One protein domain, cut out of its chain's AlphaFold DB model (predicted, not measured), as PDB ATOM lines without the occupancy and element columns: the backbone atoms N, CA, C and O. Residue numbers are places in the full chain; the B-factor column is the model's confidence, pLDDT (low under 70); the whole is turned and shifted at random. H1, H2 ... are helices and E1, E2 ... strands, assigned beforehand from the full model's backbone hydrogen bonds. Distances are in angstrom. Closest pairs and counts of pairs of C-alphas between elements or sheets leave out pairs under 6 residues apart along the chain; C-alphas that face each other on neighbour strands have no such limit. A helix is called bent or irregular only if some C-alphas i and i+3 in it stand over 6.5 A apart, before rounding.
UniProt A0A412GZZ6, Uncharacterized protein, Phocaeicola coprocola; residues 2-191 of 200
ATOM      1  N   ILE A   2     127.894 102.564 161.870       36.41
ATOM      2  CA  ILE A   2     127.392 101.929 160.625       36.41
ATOM      3  C   ILE A   2     126.916 102.961 159.569       36.41
ATOM      4  O   ILE A   2     127.016 102.704 158.373       36.41
ATOM      5  N   SER A   3     126.482 104.164 159.975       39.41
ATOM      6  CA  SER A   3     126.065 105.230 159.040       39.41
ATOM      7  C   SER A   3     127.215 105.909 158.279       39.41
ATOM      8  O   SER A   3     126.977 106.519 157.244       39.41
ATOM      9  N   GLN A   4     128.464 105.799 158.749       36.50
ATOM     10  CA  GLN A   4     129.617 106.440 158.099       36.50
ATOM     11  C   GLN A   4     130.186 105.607 156.942       36.50
ATOM     12  O   GLN A   4     130.689 106.172 155.976       36.50
ATOM     13  N   ILE A   5     130.055 104.278 156.997       44.34
ATOM     14  CA  ILE A   5     130.459 103.378 155.903       44.34
ATOM     15  C   ILE A   5     129.453 103.470 154.744       44.34
ATOM     16  O   ILE A   5     129.859 103.500 153.586       44.34
ATOM     17  N   LYS A   6     128.160 103.645 155.060       43.19
ATOM     18  CA  LYS A   6     127.075 103.819 154.080       43.19
ATOM     19  C   LYS A   6     127.184 105.088 153.231       43.19
ATOM     20  O   LYS A   6     126.557 105.135 152.195       43.19
ATOM     21  N   ASN A   7     127.976 106.086 153.625       48.47
ATOM     22  CA  ASN A   7     128.090 107.366 152.910       48.47
ATOM     23  C   ASN A   7     129.269 107.421 151.918       48.47
ATOM     24  O   ASN A   7     129.313 108.274 151.035       48.47
ATOM     25  N   LYS A   8     130.262 106.533 152.067       45.47
ATOM     26  CA  LYS A   8     131.546 106.669 151.361       45.47
ATOM     27  C   LYS A   8     131.443 106.334 149.868       45.47
ATOM     28  O   LYS A   8     131.979 107.072 149.055       45.47
ATOM     29  N   TYR A   9     130.702 105.281 149.521       50.75
ATOM     30  CA  TYR A   9     130.509 104.849 148.132       50.75
ATOM     31  C   TYR A   9     129.736 105.886 147.291       50.75
ATOM     32  O   TYR A   9     130.178 106.256 146.207       50.75
ATOM     33  N   PHE A  10     128.649 106.444 147.840       51.50
ATOM     34  CA  PHE A  10     127.818 107.463 147.179       51.50
ATOM     35  C   PHE A  10     128.574 108.774 146.922       51.50
ATOM     36  O   PHE A  10     128.463 109.374 145.853       51.50
ATOM     37  N   MET A  11     129.404 109.196 147.882       51.41
ATOM     38  CA  MET A  11     130.286 110.353 147.716       51.41
ATOM     39  C   MET A  11     131.346 110.128 146.632       51.41
ATOM     40  O   MET A  11     131.769 111.083 145.986       51.41
ATOM     41  N   ASP A  12     131.796 108.888 146.432       55.25
ATOM     42  CA  ASP A  12     132.852 108.572 145.472       55.25
ATOM     43  C   ASP A  12     132.345 108.568 144.014       55.25
ATOM     44  O   ASP A  12     133.067 109.037 143.135       55.25
ATOM     45  N   LEU A  13     131.087 108.179 143.754       51.19
ATOM     46  CA  LEU A  13     130.427 108.352 142.445       51.19
ATOM     47  C   LEU A  13     130.085 109.825 142.152       51.19
ATOM     48  O   LEU A  13     130.370 110.321 141.060       51.19
ATOM     49  N   ALA A  14     129.571 110.564 143.143       50.66
ATOM     50  CA  ALA A  14     129.258 111.991 143.003       50.66
ATOM     51  C   ALA A  14     130.497 112.861 142.697       50.66
ATOM     52  O   ALA A  14     130.387 113.883 142.018       50.66
ATOM     53  N   LYS A  15     131.698 112.446 143.129       54.25
ATOM     54  CA  LYS A  15     132.966 113.117 142.780       54.25
ATOM     55  C   LYS A  15     133.293 113.064 141.284       54.25
ATOM     56  O   LYS A  15     133.986 113.958 140.808       54.25
ATOM     57  N   GLY A  16     132.817 112.048 140.557       55.75
ATOM     58  CA  GLY A  16     133.039 111.904 139.113       55.75
ATOM     59  C   GLY A  16     132.158 112.818 138.255       55.75
ATOM     60  O   GLY A  16     132.598 113.270 137.201       55.75
ATOM     61  N   TYR A  17     130.948 113.131 138.731       55.50
ATOM     62  CA  TYR A  17     129.958 113.947 138.012       55.50
ATOM     63  C   TYR A  17     129.897 115.406 138.504       55.50
ATOM     64  O   TYR A  17     129.536 116.302 137.745       55.50
ATOM     65  N   GLY A  18     130.350 115.678 139.734       55.09
ATOM     66  CA  GLY A  18     130.380 117.010 140.344       55.09
ATOM     67  C   GLY A  18     129.013 117.448 140.887       55.09
ATOM     68  O   GLY A  18     127.986 117.277 140.236       55.09
ATOM     69  N   SER A  19     128.991 118.058 142.077       58.25
ATOM     70  CA  SER A  19     127.748 118.434 142.782       58.25
ATOM     71  C   SER A  19     126.820 119.332 141.955       58.25
ATOM     72  O   SER A  19     125.611 119.126 141.938       58.25
ATOM     73  N   THR A  20     127.385 120.270 141.192       56.34
ATOM     74  CA  THR A  20     126.625 121.219 140.365       56.34
ATOM     75  C   THR A  20     125.863 120.553 139.213       56.34
ATOM     76  O   THR A  20     124.850 121.091 138.774       56.34
ATOM     77  N   ARG A  21     126.321 119.401 138.694       60.34
ATOM     78  CA  ARG A  21     125.588 118.688 137.631       60.34
ATOM     79  C   ARG A  21     124.328 118.024 138.177       60.34
ATOM     80  O   ARG A  21     123.270 118.196 137.587       60.34
ATOM     81  N   LEU A  22     124.425 117.392 139.346       65.88
ATOM     82  CA  LEU A  22     123.289 116.744 140.008       65.88
ATOM     83  C   LEU A  22     122.195 117.753 140.389       65.88
ATOM     84  O   LEU A  22     121.023 117.515 140.125       65.88
ATOM     85  N   GLU A  23     122.568 118.920 140.921       67.06
ATOM     86  CA  GLU A  23     121.609 119.993 141.237       67.06
ATOM     87  C   GLU A  23     120.871 120.507 139.991       67.06
ATOM     88  O   GLU A  23     119.697 120.867 140.060       67.06
ATOM     89  N   ASN A  24     121.543 120.542 138.833       69.25
ATOM     90  CA  ASN A  24     120.911 120.949 137.578       69.25
ATOM     91  C   ASN A  24     119.855 119.947 137.106       69.25
ATOM     92  O   ASN A  24     118.849 120.391 136.552       69.25
ATOM     93  N   CYS A  25     120.055 118.645 137.348       71.25
ATOM     94  CA  CYS A  25     119.096 117.612 136.961       71.25
ATOM     95  C   CYS A  25     117.709 117.885 137.557       71.25
ATOM     96  O   CYS A  25     116.713 117.697 136.881       71.25
ATOM     97  N   PHE A  26     117.623 118.424 138.774       78.44
ATOM     98  CA  PHE A  26     116.347 118.615 139.472       78.44
ATOM     99  C   PHE A  26     115.745 120.025 139.328       78.44
ATOM    100  O   PHE A  26     114.751 120.352 139.972       78.44
ATOM    101  N   LYS A  27     116.287 120.900 138.472       72.25
ATOM    102  CA  LYS A  27     115.781 122.287 138.370       72.25
ATOM    103  C   LYS A  27     114.361 122.403 137.817       72.25
ATOM    104  O   LYS A  27     113.702 123.411 138.060       72.25
ATOM    105  N   SER A  28     113.898 121.406 137.068       75.12
ATOM    106  CA  SER A  28     112.579 121.407 136.426       75.12
ATOM    107  C   SER A  28     111.523 120.571 137.152       75.12
ATOM    108  O   SER A  28     110.379 120.541 136.695       75.12
ATOM    109  N   ILE A  29     111.856 119.887 138.255       84.50
ATOM    110  CA  ILE A  29     110.870 119.052 138.956       84.50
ATOM    111  C   ILE A  29     109.920 119.900 139.803       84.50
ATOM    112  O   ILE A  29     110.315 120.810 140.528       84.50
ATOM    113  N   THR A  30     108.626 119.582 139.727       86.62
ATOM    114  CA  THR A  30     107.613 120.181 140.608       86.62
ATOM    115  C   THR A  30     107.533 119.386 141.904       86.62
ATOM    116  O   THR A  30     107.127 118.218 141.873       86.62
ATOM    117  N   ILE A  31     107.880 120.025 143.022       90.69
ATOM    118  CA  ILE A  31     107.966 119.394 144.343       90.69
ATOM    119  C   ILE A  31     106.606 119.344 145.036       90.69
ATOM    120  O   ILE A  31     106.004 120.379 145.320       90.69
ATOM    121  N   ASP A  32     106.169 118.137 145.376       94.50
ATOM    122  CA  ASP A  32     105.146 117.900 146.385       94.50
ATOM    123  C   ASP A  32     105.803 118.003 147.768       94.50
ATOM    124  O   ASP A  32     106.636 117.179 148.154       94.50
ATOM    125  N   SER A  33     105.455 119.054 148.512       94.62
ATOM    126  CA  SER A  33     106.052 119.309 149.824       94.62
ATOM    127  C   SER A  33     105.686 118.252 150.867       94.62
ATOM    128  O   SER A  33     106.491 118.003 151.761       94.62
ATOM    129  N   SER A  34     104.509 117.625 150.768       96.50
ATOM    130  CA  SER A  34     104.100 116.573 151.703       96.50
ATOM    131  C   SER A  34     104.960 115.335 151.492       96.50
ATOM    132  O   SER A  34     105.608 114.872 152.426       96.50
ATOM    133  N   LEU A  35     105.045 114.865 150.245       96.94
ATOM    134  CA  LEU A  35     105.868 113.711 149.895       96.94
ATOM    135  C   LEU A  35     107.347 113.959 150.223       96.94
ATOM    136  O   LEU A  35     108.015 113.090 150.775       96.94
ATOM    137  N   MET A  36     107.856 115.156 149.926       96.25
ATOM    138  CA  MET A  36     109.239 115.521 150.230       96.25
ATOM    139  C   MET A  36     109.540 115.501 151.736       96.25
ATOM    140  O   MET A  36     110.617 115.066 152.139       96.25
ATOM    141  N   ASN A  37     108.606 115.949 152.580       96.75
ATOM    142  CA  ASN A  37     108.783 115.884 154.032       96.75
ATOM    143  C   ASN A  37     108.858 114.431 154.520       96.75
ATOM    144  O   ASN A  37     109.754 114.105 155.293       96.75
ATOM    145  N   GLU A  38     107.996 113.550 154.012       97.75
ATOM    146  CA  GLU A  38     108.040 112.124 154.358       97.75
ATOM    147  C   GLU A  38     109.346 111.450 153.909       97.75
ATOM    148  O   GLU A  38     109.900 110.617 154.623       97.75
ATOM    149  N   ILE A  39     109.878 111.833 152.745       95.19
ATOM    150  CA  ILE A  39     111.170 111.329 152.257       95.19
ATOM    151  C   ILE A  39     112.308 111.758 153.190       95.19
ATOM    152  O   ILE A  39     113.158 110.939 153.539       95.19
ATOM    153  N   LYS A  40     112.314 113.017 153.641       93.38
ATOM    154  CA  LYS A  40     113.319 113.537 154.582       93.38
ATOM    155  C   LYS A  40     113.300 112.807 155.924       93.38
ATOM    156  O   LYS A  40     114.348 112.620 156.542       93.38
ATOM    157  N   GLU A  41     112.127 112.357 156.363       94.69
ATOM    158  CA  GLU A  41     111.969 111.576 157.594       94.69
ATOM    159  C   GLU A  41     112.603 110.179 157.519       94.69
ATOM    160  O   GLU A  41     112.944 109.624 158.565       94.69
ATOM    161  N   LEU A  42     112.845 109.626 156.318       89.19
ATOM    162  CA  LEU A  42     113.586 108.364 156.162       89.19
ATOM    163  C   LEU A  42     115.010 108.470 156.728       89.19
ATOM    164  O   LEU A  42     115.529 107.505 157.294       89.19
ATOM    165  N   GLY A  43     115.620 109.655 156.609       84.38
ATOM    166  CA  GLY A  43     116.965 109.952 157.084       84.38
ATOM    167  C   GLY A  43     118.076 109.205 156.332       84.38
ATOM    168  O   GLY A  43     117.884 108.168 155.706       84.38
ATOM    169  N   GLY A  44     119.300 109.738 156.396       81.56
ATOM    170  CA  GLY A  44     120.471 109.101 155.776       81.56
ATOM    171  C   GLY A  44     120.550 109.224 154.249       81.56
ATOM    172  O   GLY A  44     121.471 108.655 153.663       81.56
ATOM    173  N   LEU A  45     119.637 109.983 153.644       83.88
ATOM    174  CA  LEU A  45     119.658 110.400 152.246       83.88
ATOM    175  C   LEU A  45     120.301 111.789 152.129       83.88
ATOM    176  O   LEU A  45     120.260 112.585 153.069       83.88
ATOM    177  N   ASN A  46     120.922 112.073 150.988       84.00
ATOM    178  CA  ASN A  46     121.289 113.439 150.619       84.00
ATOM    179  C   ASN A  46     120.181 114.095 149.787       84.00
ATOM    180  O   ASN A  46     119.355 113.406 149.196       84.00
ATOM    181  N   GLU A  47     120.212 115.421 149.689       84.19
ATOM    182  CA  GLU A  47     119.194 116.220 148.996       84.19
ATOM    183  C   GLU A  47     118.892 115.727 147.568       84.19
ATOM    184  O   GLU A  47     117.734 115.608 147.178       84.19
ATOM    185  N   ASN A  48     119.910 115.342 146.797       83.56
ATOM    186  CA  ASN A  48     119.695 114.850 145.438       83.56
ATOM    187  C   ASN A  48     119.008 113.474 145.404       83.56
ATOM    188  O   ASN A  48     118.195 113.210 144.521       83.56
ATOM    189  N   GLN A  49     119.312 112.595 146.364       85.75
ATOM    190  CA  GLN A  49     118.602 111.322 146.514       85.75
ATOM    191  C   GLN A  49     117.148 111.555 146.921       85.75
ATOM    192  O   GLN A  49     116.260 110.890 146.398       85.75
ATOM    193  N   GLU A  50     116.888 112.517 147.809       90.44
ATOM    194  CA  GLU A  50     115.526 112.887 148.203       90.44
ATOM    195  C   GLU A  50     114.714 113.373 146.992       90.44
ATOM    196  O   GLU A  50     113.592 112.913 146.765       90.44
ATOM    197  N   PHE A  51     115.303 114.240 146.160       89.56
ATOM    198  CA  PHE A  51     114.686 114.700 144.914       89.56
ATOM    199  C   PHE A  51     114.464 113.577 143.903       89.56
ATOM    200  O   PHE A  51     113.395 113.518 143.290       89.56
ATOM    201  N   PHE A  52     115.428 112.665 143.757       89.50
ATOM    202  CA  PHE A  52     115.267 111.505 142.890       89.50
ATOM    203  C   PHE A  52     114.120 110.607 143.355       89.50
ATOM    204  O   PHE A  52     113.245 110.289 142.559       89.50
ATOM    205  N   ILE A  53     114.077 110.249 144.642       91.81
ATOM    206  CA  ILE A  53     113.024 109.401 145.223       91.81
ATOM    207  C   ILE A  53     111.652 110.052 145.052       91.81
ATOM    208  O   ILE A  53     110.677 109.379 144.722       91.81
ATOM    209  N   HIS A  54     111.574 111.368 145.240       94.12
ATOM    210  CA  HIS A  54     110.352 112.122 145.010       94.12
ATOM    211  C   HIS A  54     109.881 112.006 143.551       94.12
ATOM    212  O   HIS A  54     108.726 111.656 143.303       94.12
ATOM    213  N   GLU A  55     110.759 112.290 142.584       92.12
ATOM    214  CA  GLU A  55     110.424 112.178 141.158       92.12
ATOM    215  C   GLU A  55     110.027 110.746 140.801       92.12
ATOM    216  O   GLU A  55     108.982 110.505 140.203       92.12
ATOM    217  N   MET A  56     110.818 109.786 141.257       92.31
ATOM    218  CA  MET A  56     110.595 108.363 141.090       92.31
ATOM    219  C   MET A  56     109.198 107.943 141.542       92.31
ATOM    220  O   MET A  56     108.453 107.390 140.740       92.31
ATOM    221  N   ILE A  57     108.790 108.265 142.773       95.62
ATOM    222  CA  ILE A  57     107.456 107.925 143.294       95.62
ATOM    223  C   ILE A  57     106.349 108.528 142.429       95.62
ATOM    224  O   ILE A  57     105.393 107.831 142.082       95.62
ATOM    225  N   LYS A  58     106.485 109.794 142.020       95.62
ATOM    226  CA  LYS A  58     105.503 110.434 141.134       95.62
ATOM    227  C   LYS A  58     105.401 109.723 139.786       95.62
ATOM    228  O   LYS A  58     104.294 109.552 139.278       95.62
ATOM    229  N   ARG A  59     106.527 109.292 139.214       94.38
ATOM    230  CA  ARG A  59     106.557 108.546 137.947       94.38
ATOM    231  C   ARG A  59     105.965 107.148 138.093       94.38
ATOM    232  O   ARG A  59     105.168 106.760 137.246       94.38
ATOM    233  N   LEU A  60     106.275 106.432 139.177       95.81
ATOM    234  CA  LEU A  60     105.675 105.127 139.476       95.81
ATOM    235  C   LEU A  60     104.146 105.217 139.523       95.81
ATOM    236  O   LEU A  60     103.467 104.453 138.842       95.81
ATOM    237  N   ILE A  61     103.617 106.180 140.284       97.56
ATOM    238  CA  ILE A  61     102.171 106.405 140.413       97.56
ATOM    239  C   ILE A  61     101.570 106.758 139.052       97.56
ATOM    240  O   ILE A  61     100.617 106.113 138.625       97.56
ATOM    241  N   HIS A  62     102.169 107.712 138.335       96.69
ATOM    242  CA  HIS A  62     101.691 108.136 137.021       96.69
ATOM    243  C   HIS A  62     101.577 106.973 136.025       96.69
ATOM    244  O   HIS A  62     100.543 106.802 135.378       96.69
ATOM    245  N   TYR A  63     102.619 106.149 135.898       97.00
ATOM    246  CA  TYR A  63     102.571 105.012 134.985       97.00
ATOM    247  C   TYR A  63     101.588 103.944 135.447       97.00
ATOM    248  O   TYR A  63     100.861 103.392 134.621       97.00
ATOM    249  N   ALA A  64     101.510 103.675 136.751       97.31
ATOM    250  CA  ALA A  64     100.546 102.719 137.269       97.31
ATOM    251  C   ALA A  64      99.097 103.160 137.003       97.31
ATOM    252  O   ALA A  64      98.281 102.333 136.599       97.31
ATOM    253  N   GLU A  65      98.784 104.453 137.130       97.31
ATOM    254  CA  GLU A  65      97.481 105.007 136.745       97.31
ATOM    255  C   GLU A  65      97.200 104.807 135.251       97.31
ATOM    256  O   GLU A  65      96.098 104.400 134.881       97.31
ATOM    257  N   LEU A  66      98.183 105.048 134.377       96.25
ATOM    258  CA  LEU A  66      98.032 104.812 132.938       96.25
ATOM    259  C   LEU A  66      97.753 103.338 132.618       96.25
ATOM    260  O   LEU A  66      96.846 103.042 131.842       96.25
ATOM    261  N   GLY A  67      98.524 102.421 133.204       96.00
ATOM    262  CA  GLY A  67      98.466 100.997 132.875       96.00
ATOM    263  C   GLY A  67      97.321 100.240 133.544       96.00
ATOM    264  O   GLY A  67      96.585  99.526 132.867       96.00
ATOM    265  N   PHE A  68      97.179 100.378 134.863       96.25
ATOM    266  CA  PHE A  68      96.286  99.543 135.673       96.25
ATOM    267  C   PHE A  68      94.899 100.155 135.895       96.25
ATOM    268  O   PHE A  68      93.947  99.412 136.117       96.25
ATOM    269  N   VAL A  69      94.768 101.486 135.811       95.38
ATOM    270  CA  VAL A  69      93.500 102.188 136.084       95.38
ATOM    271  C   VAL A  69      92.844 102.685 134.798       95.38
ATOM    272  O   VAL A  69      91.681 102.390 134.536       95.38
ATOM    273  N   ASN A  70      93.593 103.422 133.980       95.00
ATOM    274  CA  ASN A  70      93.090 104.090 132.775       95.00
ATOM    275  C   ASN A  70      93.310 103.275 131.490       95.00
ATOM    276  O   ASN A  70      92.945 103.720 130.395       95.00
ATOM    277  N   GLY A  71      93.929 102.100 131.616       92.06
ATOM    278  CA  GLY A  71      94.196 101.190 130.514       92.06
ATOM    279  C   GLY A  71      92.916 100.597 129.924       92.06
ATOM    280  O   GLY A  71      91.892 100.456 130.591       92.06
ATOM    281  N   LYS A  72      92.980 100.218 128.645       92.88
ATOM    282  CA  LYS A  72      91.868  99.560 127.943       92.88
ATOM    283  C   LYS A  72      91.789  98.058 128.231       92.88
ATOM    284  O   LYS A  72      90.708  97.478 128.171       92.88
ATOM    285  N   GLN A  73      92.926  97.442 128.543       93.38
ATOM    286  CA  GLN A  73      93.042  96.027 128.886       93.38
ATOM    287  C   GLN A  73      93.440  95.869 130.347       93.38
ATOM    288  O   GLN A  73      94.221  96.662 130.874       93.38
ATOM    289  N   LYS A  74      92.955  94.799 130.981       94.12
ATOM    290  CA  LYS A  74      93.468  94.388 132.286       94.12
ATOM    291  C   LYS A  74      94.847  93.767 132.084       94.12
ATOM    292  O   LYS A  74      94.956  92.686 131.511       94.12
ATOM    293  N   ILE A  75      95.876  94.450 132.563       96.19
ATOM    294  CA  ILE A  75      97.260  93.978 132.516       96.19
ATOM    295  C   ILE A  75      97.656  93.340 133.845       96.19
ATOM    296  O   ILE A  75      97.087  93.647 134.893       96.19
ATOM    297  N   ASN A  76      98.645  92.454 133.799       95.00
ATOM    298  CA  ASN A  76      99.265  91.879 134.993       95.00
ATOM    299  C   ASN A  76     100.629  92.521 135.290       95.00
ATOM    300  O   ASN A  76     101.101  92.485 136.426       95.00
ATOM    301  N   VAL A  77     101.251  93.106 134.264       95.38
ATOM    302  CA  VAL A  77     102.538  93.801 134.334       95.38
ATOM    303  C   VAL A  77     102.477  95.030 133.439       95.38
ATOM    304  O   VAL A  77     101.939  94.965 132.331       95.38
ATOM    305  N   LEU A  78     103.048  96.136 133.902       96.56
ATOM    306  CA  LEU A  78     103.363  97.297 133.083       96.56
ATOM    307  C   LEU A  78     104.876  97.422 132.962       96.56
ATOM    308  O   LEU A  78     105.582  97.373 133.966       96.56
ATOM    309  N   SER A  79     105.361  97.638 131.748       95.06
ATOM    310  CA  SER A  79     106.775  97.851 131.469       95.06
ATOM    311  C   SER A  79     106.988  99.161 130.728       95.06
ATOM    312  O   SER A  79     106.310  99.445 129.740       95.06
ATOM    313  N   VAL A  80     107.936  99.961 131.203       94.81
ATOM    314  CA  VAL A  80     108.251 101.287 130.674       94.81
ATOM    315  C   VAL A  80     109.739 101.361 130.376       94.81
ATOM    316  O   VAL A  80     110.565 101.213 131.275       94.81
ATOM    317  N   SER A  81     110.089 101.589 129.113       91.25
ATOM    318  CA  SER A  81     111.483 101.773 128.706       91.25
ATOM    319  C   SER A  81     111.588 102.482 127.371       91.25
ATOM    320  O   SER A  81     110.804 102.226 126.460       91.25
ATOM    321  N   ARG A  82     112.629 103.305 127.241       84.44
ATOM    322  CA  ARG A  82     113.018 103.975 125.995       84.44
ATOM    323  C   ARG A  82     113.712 103.051 124.989       84.44
ATOM    324  O   ARG A  82     113.891 103.435 123.836       84.44
ATOM    325  N   PHE A  83     114.172 101.877 125.427       79.88
ATOM    326  CA  PHE A  83     115.044 101.019 124.623       79.88
ATOM    327  C   PHE A  83     114.383  99.705 124.239       79.88
ATOM    328  O   PHE A  83     114.238  99.415 123.052       79.88
ATOM    329  N   VAL A  84     113.997  98.896 125.225       73.06
ATOM    330  CA  VAL A  84     113.581  97.516 124.978       73.06
ATOM    331  C   VAL A  84     112.350  97.205 125.800       73.06
ATOM    332  O   VAL A  84     112.360  97.313 127.018       73.06
ATOM    333  N   THR A  85     111.289  96.799 125.115       79.94
ATOM    334  CA  THR A  85     110.030  96.365 125.712       79.94
ATOM    335  C   THR A  85     109.372  95.320 124.814       79.94
ATOM    336  O   THR A  85     109.629  95.271 123.607       79.94
ATOM    337  N   TRP A  86     108.482  94.506 125.385       83.25
ATOM    338  CA  TRP A  86     107.730  93.485 124.645       83.25
ATOM    339  C   TRP A  86     106.835  94.073 123.547       83.25
ATOM    340  O   TRP A  86     106.648  93.458 122.498       83.25
ATOM    341  N   GLY A  87     106.354  95.305 123.733       79.19
ATOM    342  CA  GLY A  87     105.599  96.023 122.703       79.19
ATOM    343  C   GLY A  87     106.405  96.366 121.441       79.19
ATOM    344  O   GLY A  87     105.804  96.588 120.396       79.19
ATOM    345  N   ASN A  88     107.743  96.374 121.500       82.50
ATOM    346  CA  ASN A  88     108.601  96.576 120.324       82.50
ATOM    347  C   ASN A  88     109.008  95.254 119.647       82.50
ATOM    348  O   ASN A  88     109.575  95.270 118.552       82.50
ATOM    349  N   SER A  89     108.764  94.110 120.289       86.00
ATOM    350  CA  SER A  89     109.089  92.795 119.736       86.00
ATOM    351  C   SER A  89     108.127  92.420 118.609       86.00
ATOM    352  O   SER A  89     106.950  92.750 118.657       86.00
ATOM    353  N   HIS A  90     108.606  91.711 117.589       87.44
ATOM    354  CA  HIS A  90     107.719  91.175 116.556       87.44
ATOM    355  C   HIS A  90     106.850  90.037 117.102       87.44
ATOM    356  O   HIS A  90     107.226  89.360 118.056       87.44
ATOM    357  N   GLU A  91     105.720  89.797 116.442       91.50
ATOM    358  CA  GLU A  91     104.899  88.599 116.620       91.50
ATOM    359  C   GLU A  91     105.752  87.327 116.558       91.50
ATOM    360  O   GLU A  91     106.573  87.153 115.651       91.50
ATOM    361  N   THR A  92     105.551  86.417 117.508       92.56
ATOM    362  CA  THR A  92     106.258  85.132 117.546       92.56
ATOM    363  C   THR A  92     105.329  84.017 118.021       92.56
ATOM    364  O   THR A  92     104.151  84.214 118.286       92.56
ATOM    365  N   ASN A  93     105.854  82.802 118.166       92.94
ATOM    366  CA  ASN A  93     105.128  81.724 118.836       92.94
ATOM    367  C   ASN A  93     105.107  81.858 120.375       92.94
ATOM    368  O   ASN A  93     104.529  80.983 121.029       92.94
ATOM    369  N   LEU A  94     105.774  82.875 120.938       93.75
ATOM    370  CA  LEU A  94     105.821  83.181 122.369       93.75
ATOM    371  C   LEU A  94     104.862  84.315 122.738       93.75
ATOM    372  O   LEU A  94     104.240  84.236 123.789       93.75
ATOM    373  N   ILE A  95     104.733  85.336 121.892       95.69
ATOM    374  CA  ILE A  95     103.931  86.531 122.175       95.69
ATOM    375  C   ILE A  95     103.022  86.906 121.010       95.69
ATOM    376  O   ILE A  95     103.364  86.639 119.857       95.69
ATOM    377  N   HIS A  96     101.924  87.589 121.336       95.81
ATOM    378  CA  HIS A  96     101.018  88.219 120.385       95.81
ATOM    379  C   HIS A  96     100.653  89.649 120.793       95.81
ATOM    380  O   HIS A  96     100.337  89.899 121.956       95.81
ATOM    381  N   HIS A  97     100.675  90.597 119.857       95.69
ATOM    382  CA  HIS A  97     100.213  91.967 120.069       95.69
ATOM    383  C   HIS A  97      98.695  92.038 119.938       95.69
ATOM    384  O   HIS A  97      98.126  91.767 118.885       95.69
ATOM    385  N   ILE A  98      98.041  92.465 121.015       94.44
ATOM    386  CA  ILE A  98      96.582  92.558 121.091       94.44
ATOM    387  C   ILE A  98      96.113  93.857 120.432       94.44
ATOM    388  O   ILE A  98      95.326  93.850 119.487       94.44
ATOM    389  N   GLU A  99      96.577  94.997 120.952       94.25
ATOM    390  CA  GLU A  99      96.237  96.326 120.449       94.25
ATOM    391  C   GLU A  99      97.174  97.408 121.011       94.25
ATOM    392  O   GLU A  99      97.946  97.165 121.943       94.25
ATOM    393  N   LYS A 100      97.062  98.629 120.472       93.69
ATOM    394  CA  LYS A 100      97.682  99.843 121.018       93.69
ATOM    395  C   LYS A 100      96.602 100.860 121.409       93.69
ATOM    396  O   LYS A 100      95.722 101.157 120.603       93.69
ATOM    397  N   TYR A 101      96.695 101.435 122.608       93.69
ATOM    398  CA  TYR A 101      95.800 102.492 123.099       93.69
ATOM    399  C   TYR A 101      96.552 103.467 124.011       93.69
ATOM    400  O   TYR A 101      97.254 103.024 124.911       93.69
ATOM    401  N   ASN A 102      96.398 104.781 123.790       91.00
ATOM    402  CA  ASN A 102      97.072 105.845 124.559       91.00
ATOM    403  C   ASN A 102      98.561 105.556 124.820       91.00
ATOM    404  O   ASN A 102      99.029 105.593 125.952       91.00
ATOM    405  N   ASP A 103      99.279 105.201 123.753       90.25
ATOM    406  CA  ASP A 103     100.703 104.841 123.775       90.25
ATOM    407  C   ASP A 103     101.100 103.597 124.578       90.25
ATOM    408  O   ASP A 103     102.273 103.228 124.588       90.25
ATOM    409  N   ILE A 104     100.120 102.864 125.109       95.88
ATOM    410  CA  ILE A 104     100.308 101.535 125.681       95.88
ATOM    411  C   ILE A 104     100.113 100.490 124.583       95.88
ATOM    412  O   ILE A 104      99.079 100.462 123.914       95.88
ATOM    413  N   ILE A 105     101.100  99.616 124.407       95.50
ATOM    414  CA  ILE A 105     101.009  98.420 123.564       95.50
ATOM    415  C   ILE A 105     100.720  97.227 124.472       95.50
ATOM    416  O   ILE A 105     101.467  96.980 125.419       95.50
ATOM    417  N   TYR A 106      99.652  96.488 124.189       96.94
ATOM    418  CA  TYR A 106      99.280  95.295 124.946       96.94
ATOM    419  C   TYR A 106      99.767  94.038 124.238       96.94
ATOM    420  O   TYR A 106      99.512  93.848 123.049       96.94
ATOM    421  N   THR A 107     100.459  93.179 124.980       96.50
ATOM    422  CA  THR A 107     101.028  91.925 124.479       96.50
ATOM    423  C   THR A 107     100.578  90.765 125.358       96.50
ATOM    424  O   THR A 107     100.699  90.847 126.578       96.50
ATOM    425  N   GLU A 108     100.079  89.689 124.752       96.94
ATOM    426  CA  GLU A 108      99.756  88.429 125.425       96.94
ATOM    427  C   GLU A 108     100.892  87.416 125.246       96.94
ATOM    428  O   GLU A 108     101.394  87.221 124.137       96.94
ATOM    429  N   PHE A 109     101.257  86.715 126.317       96.12
ATOM    430  CA  PHE A 109     102.144  85.555 126.251       96.12
ATOM    431  C   PHE A 109     101.367  84.296 125.853       96.12
ATOM    432  O   PHE A 109     100.493  83.820 126.572       96.12
ATOM    433  N   LEU A 110     101.719  83.696 124.719       96.81
ATOM    434  CA  LEU A 110     101.085  82.489 124.178       96.81
ATOM    435  C   LEU A 110     101.599  81.189 124.822       96.81
ATOM    436  O   LEU A 110     100.982  80.127 124.660       96.81
ATOM    437  N   LYS A 111     102.725  81.259 125.538       95.81
ATOM    438  CA  LYS A 111     103.384  80.170 126.278       95.81
ATOM    439  C   LYS A 111     104.065  80.740 127.523       95.81
ATOM    440  O   LYS A 111     104.273  81.947 127.589       95.81
ATOM    441  N   ASP A 112     104.427  79.868 128.460       94.94
ATOM    442  CA  ASP A 112     105.229  80.261 129.617       94.94
ATOM    443  C   ASP A 112     106.577  80.833 129.148       94.94
ATOM    444  O   ASP A 112     107.259  80.249 128.300       94.94
ATOM    445  N   TYR A 113     106.934  82.000 129.679       92.25
ATOM    446  CA  TYR A 113     108.260  82.586 129.562       92.25
ATOM    447  C   TYR A 113     109.037  82.279 130.835       92.25
ATOM    448  O   TYR A 113     108.636  82.685 131.928       92.25
ATOM    449  N   GLU A 114     110.133  81.549 130.675       91.25
ATOM    450  CA  GLU A 114     110.970  81.070 131.768       91.25
ATOM    451  C   GLU A 114     112.357  81.710 131.706       91.25
ATOM    452  O   GLU A 114     112.928  81.852 130.625       91.25
ATOM    453  N   ASP A 115     112.907  82.020 132.876       83.62
ATOM    454  CA  ASP A 115     114.314  82.360 133.068       83.62
ATOM    455  C   ASP A 115     114.892  81.448 134.155       83.62
ATOM    456  O   ASP A 115     114.259  81.238 135.187       83.62
ATOM    457  N   ASP A 116     116.031  80.810 133.892       83.81
ATOM    458  CA  ASP A 116     116.642  79.805 134.777       83.81
ATOM    459  C   ASP A 116     115.661  78.755 135.360       83.81
ATOM    460  O   ASP A 116     115.789  78.293 136.496       83.81
ATOM    461  N   ARG A 117     114.697  78.301 134.537       83.06
ATOM    462  CA  ARG A 117     113.616  77.343 134.887       83.06
ATOM    463  C   ARG A 117     112.570  77.884 135.871       83.06
ATOM    464  O   ARG A 117     111.777  77.110 136.411       83.06
ATOM    465  N   ILE A 118     112.561  79.189 136.115       85.38
ATOM    466  CA  ILE A 118     111.521  79.895 136.858       85.38
ATOM    467  C   ILE A 118     110.583  80.523 135.834       85.38
ATOM    468  O   ILE A 118     111.017  81.280 134.971       85.38
ATOM    469  N   ILE A 119     109.290  80.214 135.926       87.81
ATOM    470  CA  ILE A 119     108.274  80.862 135.089       87.81
ATOM    471  C   ILE A 119     108.151  82.317 135.537       87.81
ATOM    472  O   ILE A 119     107.617  82.588 136.610       87.81
ATOM    473  N   ILE A 120     108.628  83.234 134.696       89.88
ATOM    474  CA  ILE A 120     108.551  84.680 134.908       89.88
ATOM    475  C   ILE A 120     107.186  85.198 134.453       89.88
ATOM    476  O   ILE A 120     106.510  85.898 135.202       89.88
ATOM    477  N   TYR A 121     106.743  84.808 133.250       92.56
ATOM    478  CA  TYR A 121     105.407  85.133 132.738       92.56
ATOM    479  C   TYR A 121     104.674  83.858 132.326       92.56
ATOM    480  O   TYR A 121     105.013  83.270 131.298       92.56
ATOM    481  N   PRO A 122     103.661  83.414 133.088       93.00
ATOM    482  CA  PRO A 122     102.806  82.315 132.674       93.00
ATOM    483  C   PRO A 122     102.084  82.620 131.360       93.00
ATOM    484  O   PRO A 122     101.765  83.775 131.054       93.00
ATOM    485  N   LYS A 123     101.741  81.575 130.612       95.44
ATOM    486  CA  LYS A 123     100.855  81.669 129.454       95.44
ATOM    487  C   LYS A 123      99.563  82.419 129.811       95.44
ATOM    488  O   LYS A 123      98.928  82.142 130.826       95.44
ATOM    489  N   GLY A 124      99.145  83.317 128.926       94.88
ATOM    490  CA  GLY A 124      97.982  84.186 129.088       94.88
ATOM    491  C   GLY A 124      98.279  85.472 129.860       94.88
ATOM    492  O   GLY A 124      97.373  86.277 130.050       94.88
ATOM    493  N   THR A 125      99.525  85.690 130.301       95.81
ATOM    494  CA  THR A 125      99.933  86.978 130.878       95.81
ATOM    495  C   THR A 125      99.756  88.078 129.842       95.81
ATOM    496  O   THR A 125     100.304  87.982 128.742       95.81
ATOM    497  N   ILE A 126      99.046  89.142 130.220       96.31
ATOM    498  CA  ILE A 126      98.935  90.358 129.415       96.31
ATOM    499  C   ILE A 126      99.843  91.425 130.023       96.31
ATOM    500  O   ILE A 126      99.656  91.843 131.172       96.31
ATOM    501  N   ILE A 127     100.814  91.884 129.238       95.94
ATOM    502  CA  ILE A 127     101.727  92.966 129.605       95.94
ATOM    503  C   ILE A 127     101.338  94.233 128.848       95.94
ATOM    504  O   ILE A 127     101.155  94.215 127.629       95.94
ATOM    505  N   GLY A 128     101.234  95.343 129.576       96.88
ATOM    506  CA  GLY A 128     101.211  96.684 129.006       96.88
ATOM    507  C   GLY A 128     102.633  97.202 128.826       96.88
ATOM    508  O   GLY A 128     103.474  97.052 129.707       96.88
ATOM    509  N   THR A 129     102.916  97.822 127.691       95.94
ATOM    510  CA  THR A 129     104.222  98.403 127.378       95.94
ATOM    511  C   THR A 129     104.080  99.875 127.021       95.94
ATOM    512  O   THR A 129     103.279 100.202 126.150       95.94
ATOM    513  N   ILE A 130     104.908 100.737 127.609       95.25
ATOM    514  CA  ILE A 130     105.052 102.147 127.231       95.25
ATOM    515  C   ILE A 130     106.496 102.388 126.780       95.25
ATOM    516  O   ILE A 130     107.443 102.036 127.484       95.25
ATOM    517  N   ASN A 131     106.667 102.989 125.600       92.38
ATOM    518  CA  ASN A 131     107.981 103.387 125.100       92.38
ATOM    519  C   ASN A 131     108.283 104.833 125.522       92.38
ATOM    520  O   ASN A 131     107.943 105.774 124.804       92.38
ATOM    521  N   ASP A 132     108.847 104.997 126.717       91.38
ATOM    522  CA  ASP A 132     109.154 106.297 127.318       91.38
ATOM    523  C   ASP A 132     110.377 106.194 128.244       91.38
ATOM    524  O   ASP A 132     110.723 105.111 128.726       91.38
ATOM    525  N   ASN A 133     111.038 107.323 128.510       89.12
ATOM    526  CA  ASN A 133     112.022 107.409 129.583       89.12
ATOM    527  C   ASN A 133     111.269 107.448 130.925       89.12
ATOM    528  O   ASN A 133     110.534 108.413 131.157       89.12
ATOM    529  N   PRO A 134     111.451 106.466 131.831       89.19
ATOM    530  CA  PRO A 134     110.701 106.425 133.079       89.19
ATOM    531  C   PRO A 134     110.956 107.648 133.975       89.19
ATOM    532  O   PRO A 134     110.035 108.100 134.658       89.19
ATOM    533  N   PHE A 135     112.157 108.237 133.917       88.06
ATOM    534  CA  PHE A 135     112.574 109.362 134.766       88.06
ATOM    535  C   PHE A 135     113.151 110.516 133.921       88.06
ATOM    536  O   PHE A 135     114.337 110.833 134.017       88.06
ATOM    537  N   PRO A 136     112.338 111.172 133.070       84.88
ATOM    538  CA  PRO A 136     112.827 112.132 132.079       84.88
ATOM    539  C   PRO A 136     113.295 113.450 132.695       84.88
ATOM    540  O   PRO A 136     114.072 114.174 132.078       84.88
ATOM    541  N   ALA A 137     112.843 113.758 133.911       83.56
ATOM    542  CA  ALA A 137     113.272 114.939 134.639       83.56
ATOM    543  C   ALA A 137     114.654 114.776 135.289       83.56
ATOM    544  O   ALA A 137     115.112 115.709 135.929       83.56
ATOM    545  N   VAL A 138     115.313 113.619 135.150       80.88
ATOM    546  CA  VAL A 138     116.639 113.353 135.719       80.88
ATOM    547  C   VAL A 138     117.551 112.833 134.610       80.88
ATOM    548  O   VAL A 138     117.496 111.663 134.244       80.88
ATOM    549  N   GLU A 139     118.393 113.710 134.060       75.06
ATOM    550  CA  GLU A 139     119.261 113.403 132.907       75.06
ATOM    551  C   GLU A 139     120.223 112.227 133.169       75.06
ATOM    552  O   GLU A 139     120.476 111.417 132.279       75.06
ATOM    553  N   GLU A 140     120.702 112.090 134.407       77.12
ATOM    554  CA  GLU A 140     121.646 111.050 134.835       77.12
ATOM    555  C   GLU A 140     121.019 110.121 135.896       77.12
ATOM    556  O   GLU A 140     121.618 109.832 136.931       77.12
ATOM    557  N   SER A 141     119.788 109.644 135.657       76.94
ATOM    558  CA  SER A 141     119.043 108.773 136.590       76.94
ATOM    559  C   SER A 141     119.815 107.520 137.029       76.94
ATOM    560  O   SER A 141     119.662 107.068 138.162       76.94
ATOM    561  N   PHE A 142     120.700 107.004 136.170       76.88
ATOM    562  CA  PHE A 142     121.576 105.865 136.458       76.88
ATOM    563  C   PHE A 142     122.518 106.089 137.657       76.88
ATOM    564  O   PHE A 142     123.055 105.122 138.192       76.88
ATOM    565  N   ILE A 143     122.745 107.335 138.092       78.19
ATOM    566  CA  ILE A 143     123.555 107.647 139.284       78.19
ATOM    567  C   ILE A 143     122.850 107.206 140.572       78.19
ATOM    568  O   ILE A 143     123.519 106.973 141.572       78.19
ATOM    569  N   TYR A 144     121.525 107.057 140.542       80.38
ATOM    570  CA  TYR A 144     120.701 106.648 141.682       80.38
ATOM    571  C   TYR A 144     120.273 105.184 141.597       80.38
ATOM    572  O   TYR A 144     119.268 104.790 142.196       80.38
ATOM    573  N   ARG A 145     121.006 104.381 140.817       75.69
ATOM    574  CA  ARG A 145     120.552 103.052 140.411       75.69
ATOM    575  C   ARG A 145     120.337 102.073 141.566       75.69
ATOM    576  O   ARG A 145     119.456 101.225 141.584       75.69
ATOM    577  N   GLU A 146     121.110 102.247 142.612       76.31
ATOM    578  CA  GLU A 146     121.001 101.447 143.816       76.31
ATOM    579  C   GLU A 146     119.711 101.684 144.623       76.31
ATOM    580  O   GLU A 146     119.426 100.916 145.536       76.31
ATOM    581  N   LEU A 147     118.926 102.730 144.325       80.50
ATOM    582  CA  LEU A 147     117.723 103.071 145.096       80.50
ATOM    583  C   LEU A 147     116.462 102.291 144.678       80.50
ATOM    584  O   LEU A 147     115.558 102.153 145.502       80.50
ATOM    585  N   LEU A 148     116.388 101.787 143.438       73.44
ATOM    586  CA  LEU A 148     115.256 100.979 142.929       73.44
ATOM    587  C   LEU A 148     115.618  99.533 142.592       73.44
ATOM    588  O   LEU A 148     114.725  98.745 142.285       73.44
ATOM    589  N   ASP A 149     116.901  99.195 142.639       80.06
ATOM    590  CA  ASP A 149     117.395  97.838 142.413       80.06
ATOM    591  C   ASP A 149     118.460  97.486 143.460       80.06
ATOM    592  O   ASP A 149     119.631  97.276 143.141       80.06
ATOM    593  N   PRO A 150     118.114  97.552 144.752       82.00
ATOM    594  CA  PRO A 150     119.125  97.579 145.789       82.00
ATOM    595  C   PRO A 150     119.874  96.247 145.938       82.00
ATOM    596  O   PRO A 150     121.043  96.279 146.328       82.00
ATOM    597  N   ASP A 151     119.287  95.110 145.555       82.06
ATOM    598  CA  ASP A 151     119.953  93.803 145.614       82.06
ATOM    599  C   ASP A 151     121.170  93.709 144.695       82.06
ATOM    600  O   ASP A 151     122.239  93.265 145.122       82.06
ATOM    601  N   ASN A 152     121.068  94.236 143.471       79.88
ATOM    602  CA  ASN A 152     122.183  94.251 142.522       79.88
ATOM    603  C   ASN A 152     123.360  95.131 142.977       79.88
ATOM    604  O   ASN A 152     124.474  94.997 142.462       79.88
ATOM    605  N   TYR A 153     123.151  95.998 143.972       76.12
ATOM    606  CA  TYR A 153     124.173  96.907 144.502       76.12
ATOM    607  C   TYR A 153     124.476  96.699 145.995       76.12
ATOM    608  O   TYR A 153     125.295  97.433 146.558       76.12
ATOM    609  N   GLY A 154     123.853  95.711 146.650       74.25
ATOM    610  CA  GLY A 154     123.967  95.493 148.097       74.25
ATOM    611  C   GLY A 154     123.545  96.716 148.925       74.25
ATOM    612  O   GLY A 154     124.134  96.998 149.978       74.25
ATOM    613  N   ALA A 155     122.582  97.486 148.418       78.31
ATOM    614  CA  ALA A 155     122.095  98.714 149.026       78.31
ATOM    615  C   ALA A 155     120.919  98.445 149.983       78.31
ATOM    616  O   ALA A 155     120.306  97.387 149.948       78.31
ATOM    617  N   PRO A 156     120.593  99.365 150.904       78.25
ATOM    618  CA  PRO A 156     119.454  99.172 151.799       78.25
ATOM    619  C   PRO A 156     118.100  99.271 151.080       78.25
ATOM    620  O   PRO A 156     117.866 100.203 150.318       78.25
ATOM    621  N   HIS A 157     117.157  98.399 151.438       88.06
ATOM    622  CA  HIS A 157     115.883  98.268 150.711       88.06
ATOM    623  C   HIS A 157     114.802  99.270 151.133       88.06
ATOM    624  O   HIS A 157     113.749  99.356 150.505       88.06
ATOM    625  N   TYR A 158     115.055 100.059 152.183       87.94
ATOM    626  CA  TYR A 158     114.043 100.936 152.778       87.94
ATOM    627  C   TYR A 158     113.492 101.984 151.797       87.94
ATOM    628  O   TYR A 158     112.350 102.408 151.948       87.94
ATOM    629  N   VAL A 159     114.276 102.392 150.792       89.50
ATOM    630  CA  VAL A 159     113.827 103.326 149.748       89.50
ATOM    631  C   VAL A 159     112.854 102.650 148.784       89.50
ATOM    632  O   VAL A 159     111.789 103.206 148.515       89.50
ATOM    633  N   LEU A 160     113.176 101.438 148.321       90.75
ATOM    634  CA  LEU A 160     112.303 100.642 147.458       90.75
ATOM    635  C   LEU A 160     110.986 100.296 148.168       90.75
ATOM    636  O   LEU A 160     109.910 100.463 147.591       90.75
ATOM    637  N   ASP A 161     111.061  99.877 149.436       93.12
ATOM    638  CA  ASP A 161     109.885  99.612 150.269       93.12
ATOM    639  C   ASP A 161     109.020 100.867 150.431       93.12
ATOM    640  O   ASP A 161     107.797 100.804 150.292       93.12
ATOM    641  N   PHE A 162     109.638 102.020 150.706       95.19
ATOM    642  CA  PHE A 162     108.919 103.283 150.846       95.19
ATOM    643  C   PHE A 162     108.220 103.685 149.543       95.19
ATOM    644  O   PHE A 162     107.040 104.038 149.562       95.19
ATOM    645  N   ALA A 163     108.904 103.584 148.404       95.00
ATOM    646  CA  ALA A 163     108.329 103.930 147.113       95.00
ATOM    647  C   ALA A 163     107.147 103.026 146.741       95.00
ATOM    648  O   ALA A 163     106.092 103.513 146.330       95.00
ATOM    649  N   ASN A 164     107.283 101.719 146.969       95.94
ATOM    650  CA  ASN A 164     106.205 100.758 146.756       95.94
ATOM    651  C   ASN A 164     105.041 100.948 147.726       95.94
ATOM    652  O   ASN A 164     103.881 100.823 147.331       95.94
ATOM    653  N   LYS A 165     105.310 101.323 148.980       96.31
ATOM    654  CA  LYS A 165     104.259 101.733 149.913       96.31
ATOM    655  C   LYS A 165     103.473 102.925 149.355       96.31
ATOM    656  O   LYS A 165     102.249 102.860 149.315       96.31
ATOM    657  N   LYS A 166     104.153 103.967 148.863       97.75
ATOM    658  CA  LYS A 166     103.498 105.147 148.269       97.75
ATOM    659  C   LYS A 166     102.694 104.832 147.016       97.75
ATOM    660  O   LYS A 166     101.587 105.343 146.867       97.75
ATOM    661  N   LEU A 167     103.200 103.941 146.169       97.44
ATOM    662  CA  LEU A 167     102.461 103.444 145.014       97.44
ATOM    663  C   LEU A 167     101.127 102.792 145.423       97.44
ATOM    664  O   LEU A 167     100.081 103.121 144.866       97.44
ATOM    665  N   ASN A 168     101.150 101.904 146.418       97.50
ATOM    666  CA  ASN A 168      99.950 101.197 146.876       97.50
ATOM    667  C   ASN A 168      98.994 102.085 147.696       97.50
ATOM    668  O   ASN A 168      97.788 101.849 147.691       97.50
ATOM    669  N   GLU A 169      99.504 103.114 148.380       97.19
ATOM    670  CA  GLU A 169      98.668 104.146 149.011       97.19
ATOM    671  C   GLU A 169      97.897 104.960 147.961       97.19
ATOM    672  O   GLU A 169      96.705 105.211 148.139       97.19
ATOM    673  N   ALA A 170      98.552 105.336 146.858       97.19
ATOM    674  CA  ALA A 170      97.931 106.108 145.783       97.19
ATOM    675  C   ALA A 170      96.895 105.292 144.993       97.19
ATOM    676  O   ALA A 170      95.818 105.793 144.676       97.19
ATOM    677  N   LEU A 171      97.193 104.022 144.704       96.25
ATOM    678  CA  LEU A 171      96.302 103.113 143.980       96.25
ATOM    679  C   LEU A 171      95.709 102.072 144.934       96.25
ATOM    680  O   LEU A 171      95.912 100.861 144.796       96.25
ATOM    681  N   SER A 172      94.961 102.561 145.927       89.94
ATOM    682  CA  SER A 172      94.345 101.705 146.942       89.94
ATOM    683  C   SER A 172      93.428 100.654 146.300       89.94
ATOM    684  O   SER A 172      92.554 100.975 145.494       89.94
ATOM    685  N   GLY A 173      93.638  99.384 146.648       90.44
ATOM    686  CA  GLY A 173      92.934  98.247 146.045       90.44
ATOM    687  C   GLY A 173      93.733  97.512 144.970       90.44
ATOM    688  O   GLY A 173      93.224  96.553 144.394       90.44
ATOM    689  N   HIS A 174      94.966  97.932 144.691       93.31
ATOM    690  CA  HIS A 174      95.941  97.137 143.947       93.31
ATOM    691  C   HIS A 174      97.030  96.617 144.895       93.31
ATOM    692  O   HIS A 174      97.180  97.111 146.012       93.31
ATOM    693  N   ASN A 175      97.752  95.583 144.462       95.94
ATOM    694  CA  ASN A 175      98.900  95.021 145.172       95.94
ATOM    695  C   ASN A 175     100.107  95.069 144.235       95.94
ATOM    696  O   ASN A 175     100.472  94.071 143.619       95.94
ATOM    697  N   LEU A 176     100.641  96.273 144.043       96.81
ATOM    698  CA  LEU A 176     101.652  96.546 143.031       96.81
ATOM    699  C   LEU A 176     103.066  96.479 143.605       96.81
ATOM    700  O   LEU A 176     103.311  96.898 144.738       96.81
ATOM    701  N   TRP A 177     104.000  96.014 142.782       95.62
ATOM    702  CA  TRP A 177     105.431  96.067 143.048       95.62
ATOM    703  C   TRP A 177     106.168  96.646 141.853       95.62
ATOM    704  O   TRP A 177     106.190  96.055 140.777       95.62
ATOM    705  N   ALA A 178     106.742  97.819 142.046       94.25
ATOM    706  CA  ALA A 178     107.608  98.491 141.112       94.25
ATOM    707  C   ALA A 178     109.070  98.174 141.419       94.25
ATOM    708  O   ALA A 178     109.504  98.283 142.566       94.25
ATOM    709  N   MET A 179     109.824  97.853 140.376       89.88
ATOM    710  CA  MET A 179     111.275  97.697 140.407       89.88
ATOM    711  C   MET A 179     111.861  98.116 139.060       89.88
ATOM    712  O   MET A 179     111.148  98.202 138.055       89.88
ATOM    713  N   THR A 180     113.165  98.351 139.018       83.75
ATOM    714  CA  THR A 180     113.869  98.671 137.773       83.75
ATOM    715  C   THR A 180     114.901  97.614 137.434       83.75
ATOM    716  O   THR A 180     115.512  97.057 138.336       83.75
ATOM    717  N   LEU A 181     115.144  97.408 136.142       74.19
ATOM    718  CA  LEU A 181     116.299  96.671 135.634       74.19
ATOM    719  C   LEU A 181     117.197  97.665 134.895       74.19
ATOM    720  O   LEU A 181     116.743  98.328 133.961       74.19
ATOM    721  N   ASP A 182     118.436  97.825 135.360       66.00
ATOM    722  CA  ASP A 182     119.455  98.711 134.769       66.00
ATOM    723  C   ASP A 182     119.012 100.176 134.526       66.00
ATOM    724  O   ASP A 182     119.632 100.900 133.752       66.00
ATOM    725  N   PHE A 183     117.955 100.647 135.207       65.56
ATOM    726  CA  PHE A 183     117.412 102.026 135.198       65.56
ATOM    727  C   PHE A 183     116.870 102.547 133.867       65.56
ATOM    728  O   PHE A 183     116.179 103.567 133.830       65.56
ATOM    729  N   ASP A 184     117.101 101.807 132.795       74.12
ATOM    730  CA  ASP A 184     116.486 102.034 131.500       74.12
ATOM    731  C   ASP A 184     115.148 101.302 131.350       74.12
ATOM    732  O   ASP A 184     114.432 101.540 130.374       74.12
ATOM    733  N   TYR A 185     114.804 100.428 132.301       85.38
ATOM    734  CA  TYR A 185     113.577  99.644 132.310       85.38
ATOM    735  C   TYR A 185     112.906  99.698 133.683       85.38
ATOM    736  O   TYR A 185     113.479  99.275 134.685       85.38
ATOM    737  N   LEU A 186     111.679 100.210 133.723       92.25
ATOM    738  CA  LEU A 186     110.799 100.175 134.886       92.25
ATOM    739  C   LEU A 186     109.727  99.108 134.660       92.25
ATOM    740  O   LEU A 186     109.007  99.160 133.664       92.25
ATOM    741  N   SER A 187     109.571  98.200 135.618       92.75
ATOM    742  CA  SER A 187     108.447  97.270 135.667       92.75
ATOM    743  C   SER A 187     107.584  97.522 136.886       92.75
ATOM    744  O   SER A 187     108.097  97.743 137.979       92.75
ATOM    745  N   ILE A 188     106.271  97.411 136.708       96.00
ATOM    746  CA  ILE A 188     105.285  97.405 137.783       96.00
ATOM    747  C   ILE A 188     104.462  96.126 137.648       96.00
ATOM    748  O   ILE A 188     103.795  95.916 136.636       96.00
ATOM    749  N   TYR A 189     104.519  95.272 138.661       95.69
ATOM    750  CA  TYR A 189     103.886  93.956 138.696       95.69
ATOM    751  C   TYR A 189     102.666  93.964 139.613       95.69
ATOM    752  O   TYR A 189     102.715  94.561 140.686       95.69
ATOM    753  N   ASP A 190     101.604  93.244 139.248       95.69
ATOM    754  CA  ASP A 190     100.562  92.844 140.198       95.69
ATOM    755  C   ASP A 190     101.031  91.611 140.987       95.69
ATOM    756  O   ASP A 190     101.034  90.486 140.480       95.69
ATOM    757  N   LEU A 191     101.408  91.808 142.251       95.00
ATOM    758  CA  LEU A 191     101.867  90.743 143.147       95.00
ATOM    759  C   LEU A 191     100.774  89.732 143.509       95.00
ATOM    760  O   LEU A 191     101.087  88.664 144.033       95.00
TER     761      LEU A 191
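What this domain is: This is residues 2 to 191 of the 200 residues of an uncharacterized protein of Phocaeicola coprocola (UniProt A0A412GZZ6). A strongly twisted sheet of six strands has the long helix H5 slanting over one of its faces, with H8 packed beside H5 at the sheet's edge strand E7. H4 crosses the first part of H5, and beyond it H1, H2 and H3 make a loosely attached end piece; at the opposite end of the longest axis the small hairpin of E4 and E5 lies past the end of E3. The printed part has 190 residues, with eight named helices and eight named strands in the order H1 H2 H3 H4 H5 E1 E2 E3 E4 E5 E6 H6 H7 H8 E7 E8, a mixed class of helices and strands. The large sheet runs E2 E3 E6 E1 E8 E7 and is mixed, with E6 and E1 parallel and the other neighbours antiparallel. The whole is compact, with a radius of gyration of the C-alphas of 17.6 A and spans of 51 by 34 by 28 A.

Where its parts are: H1, residues 2 to 5, begins at C-alpha 2 at (127.392, 101.929, 160.625). H2 is residues 8 to 17 and 15.3 A long, H3 residues 19 to 25, and H4 residues 33 to 42 and 14.7 A long. H5, residues 47 to 69, is the longest helix at 32.0 A, from (119.194, 116.220, 148.996) to (93.500, 102.188, 136.084); it is neither bent nor irregular, but only just, as C-alphas 66 and 69 are 6.1 A apart. E1 is residues 77 to 81, E2 residues 95 to 101 and 17.9 A long, E3 residues 104 to 109, E4 residues 113 to 115, E5 residues 118 to 121 and E6 residues 126 to 130. H6, residues 141 to 147, is irregular, with C-alphas 143 and 146 8.1 A apart. H7 is residues 150 to 153 and H8 residues 158 to 170, 18.3 A long. E7 is residues 176 to 181, and E8, residues 185 to 190, ends at C-alpha 190 at (100.562, 92.844, 140.198).

How they stand to each other: In the large sheet E2 and E3 form a hairpin, with N 96 and O 108 2.9 A apart. E3 is antiparallel to E6, with N 105 and O 129 at 2.9 A. E6 is parallel to E1, with N 79 and O 128 at 2.8 A. E1 is antiparallel to E8, with N 78 and O 188 at 2.8 A, and E8 forms a hairpin with E7, with N 177 and O 189 at 2.9 A. H5 is on one face of this sheet, two layers, at a height over the sheet of 9.1 A; it lies over E1 and E8 and runs slantwise to the strands, at 53 degrees to E8 on the local plane. H5 is the hub, touching three helices. With residues 53 to 61 it touches H8 at a steep tilt of 39 degrees, the same way, the closest C-alphas being those of Ile 61 and Leu 167, 5.5 A apart. With residues 50 to 54 it touches H4 at a steep tilt of 63 degrees, opposite ways, Ile 39 and Glu 50 having the closest C-alphas at 6.2 A. With residues 49 to 53 it touches H6, about perpendicular at 87 degrees, the closest C-alphas being those of Gln 49 and Tyr 144, 7.0 A apart. H8 only grazes the sheet with residues 160 to 168. H6 only just grazes it, with residues 145 to 147 and 5 pairs of C-alphas within 10 A. H7 is close to H6 but not clearly touching, the closest C-alphas being those of Glu 146 and Tyr 153, 5.6 A apart. H3 is close to H5 but not clearly touching, with the C-alphas of Leu 22 and Asn 48 closest at 6.8 A. H2 is close to H6 but not clearly touching, Leu 13 and Ile 143 having the closest C-alphas at 7.6 A; H1 and H2 meet only through their link. E4 and E5 form a separate hairpin, with N 113 and O 121 2.8 A apart. Every O i to N i+4 pair is within hydrogen-bond range in H3, H5 and H8, against 4 of 6 in H2, 5 of 6 in H4 and 0 of 3 in H6, where 3 of 4 O i to N i+3 pairs are; H1 and H7 are too short for an O i to N i+4 pair.

The domain as a whole: The C-alphas farthest apart are those of Gln 4 and Asn 93, at 52.5 A. The printed part has no cut. The link from E1 to E2, residues 82 to 94, is long. The mean pLDDT of the printed part is 85.1, and residues 2 to 24 and 182 to 183 are under 70.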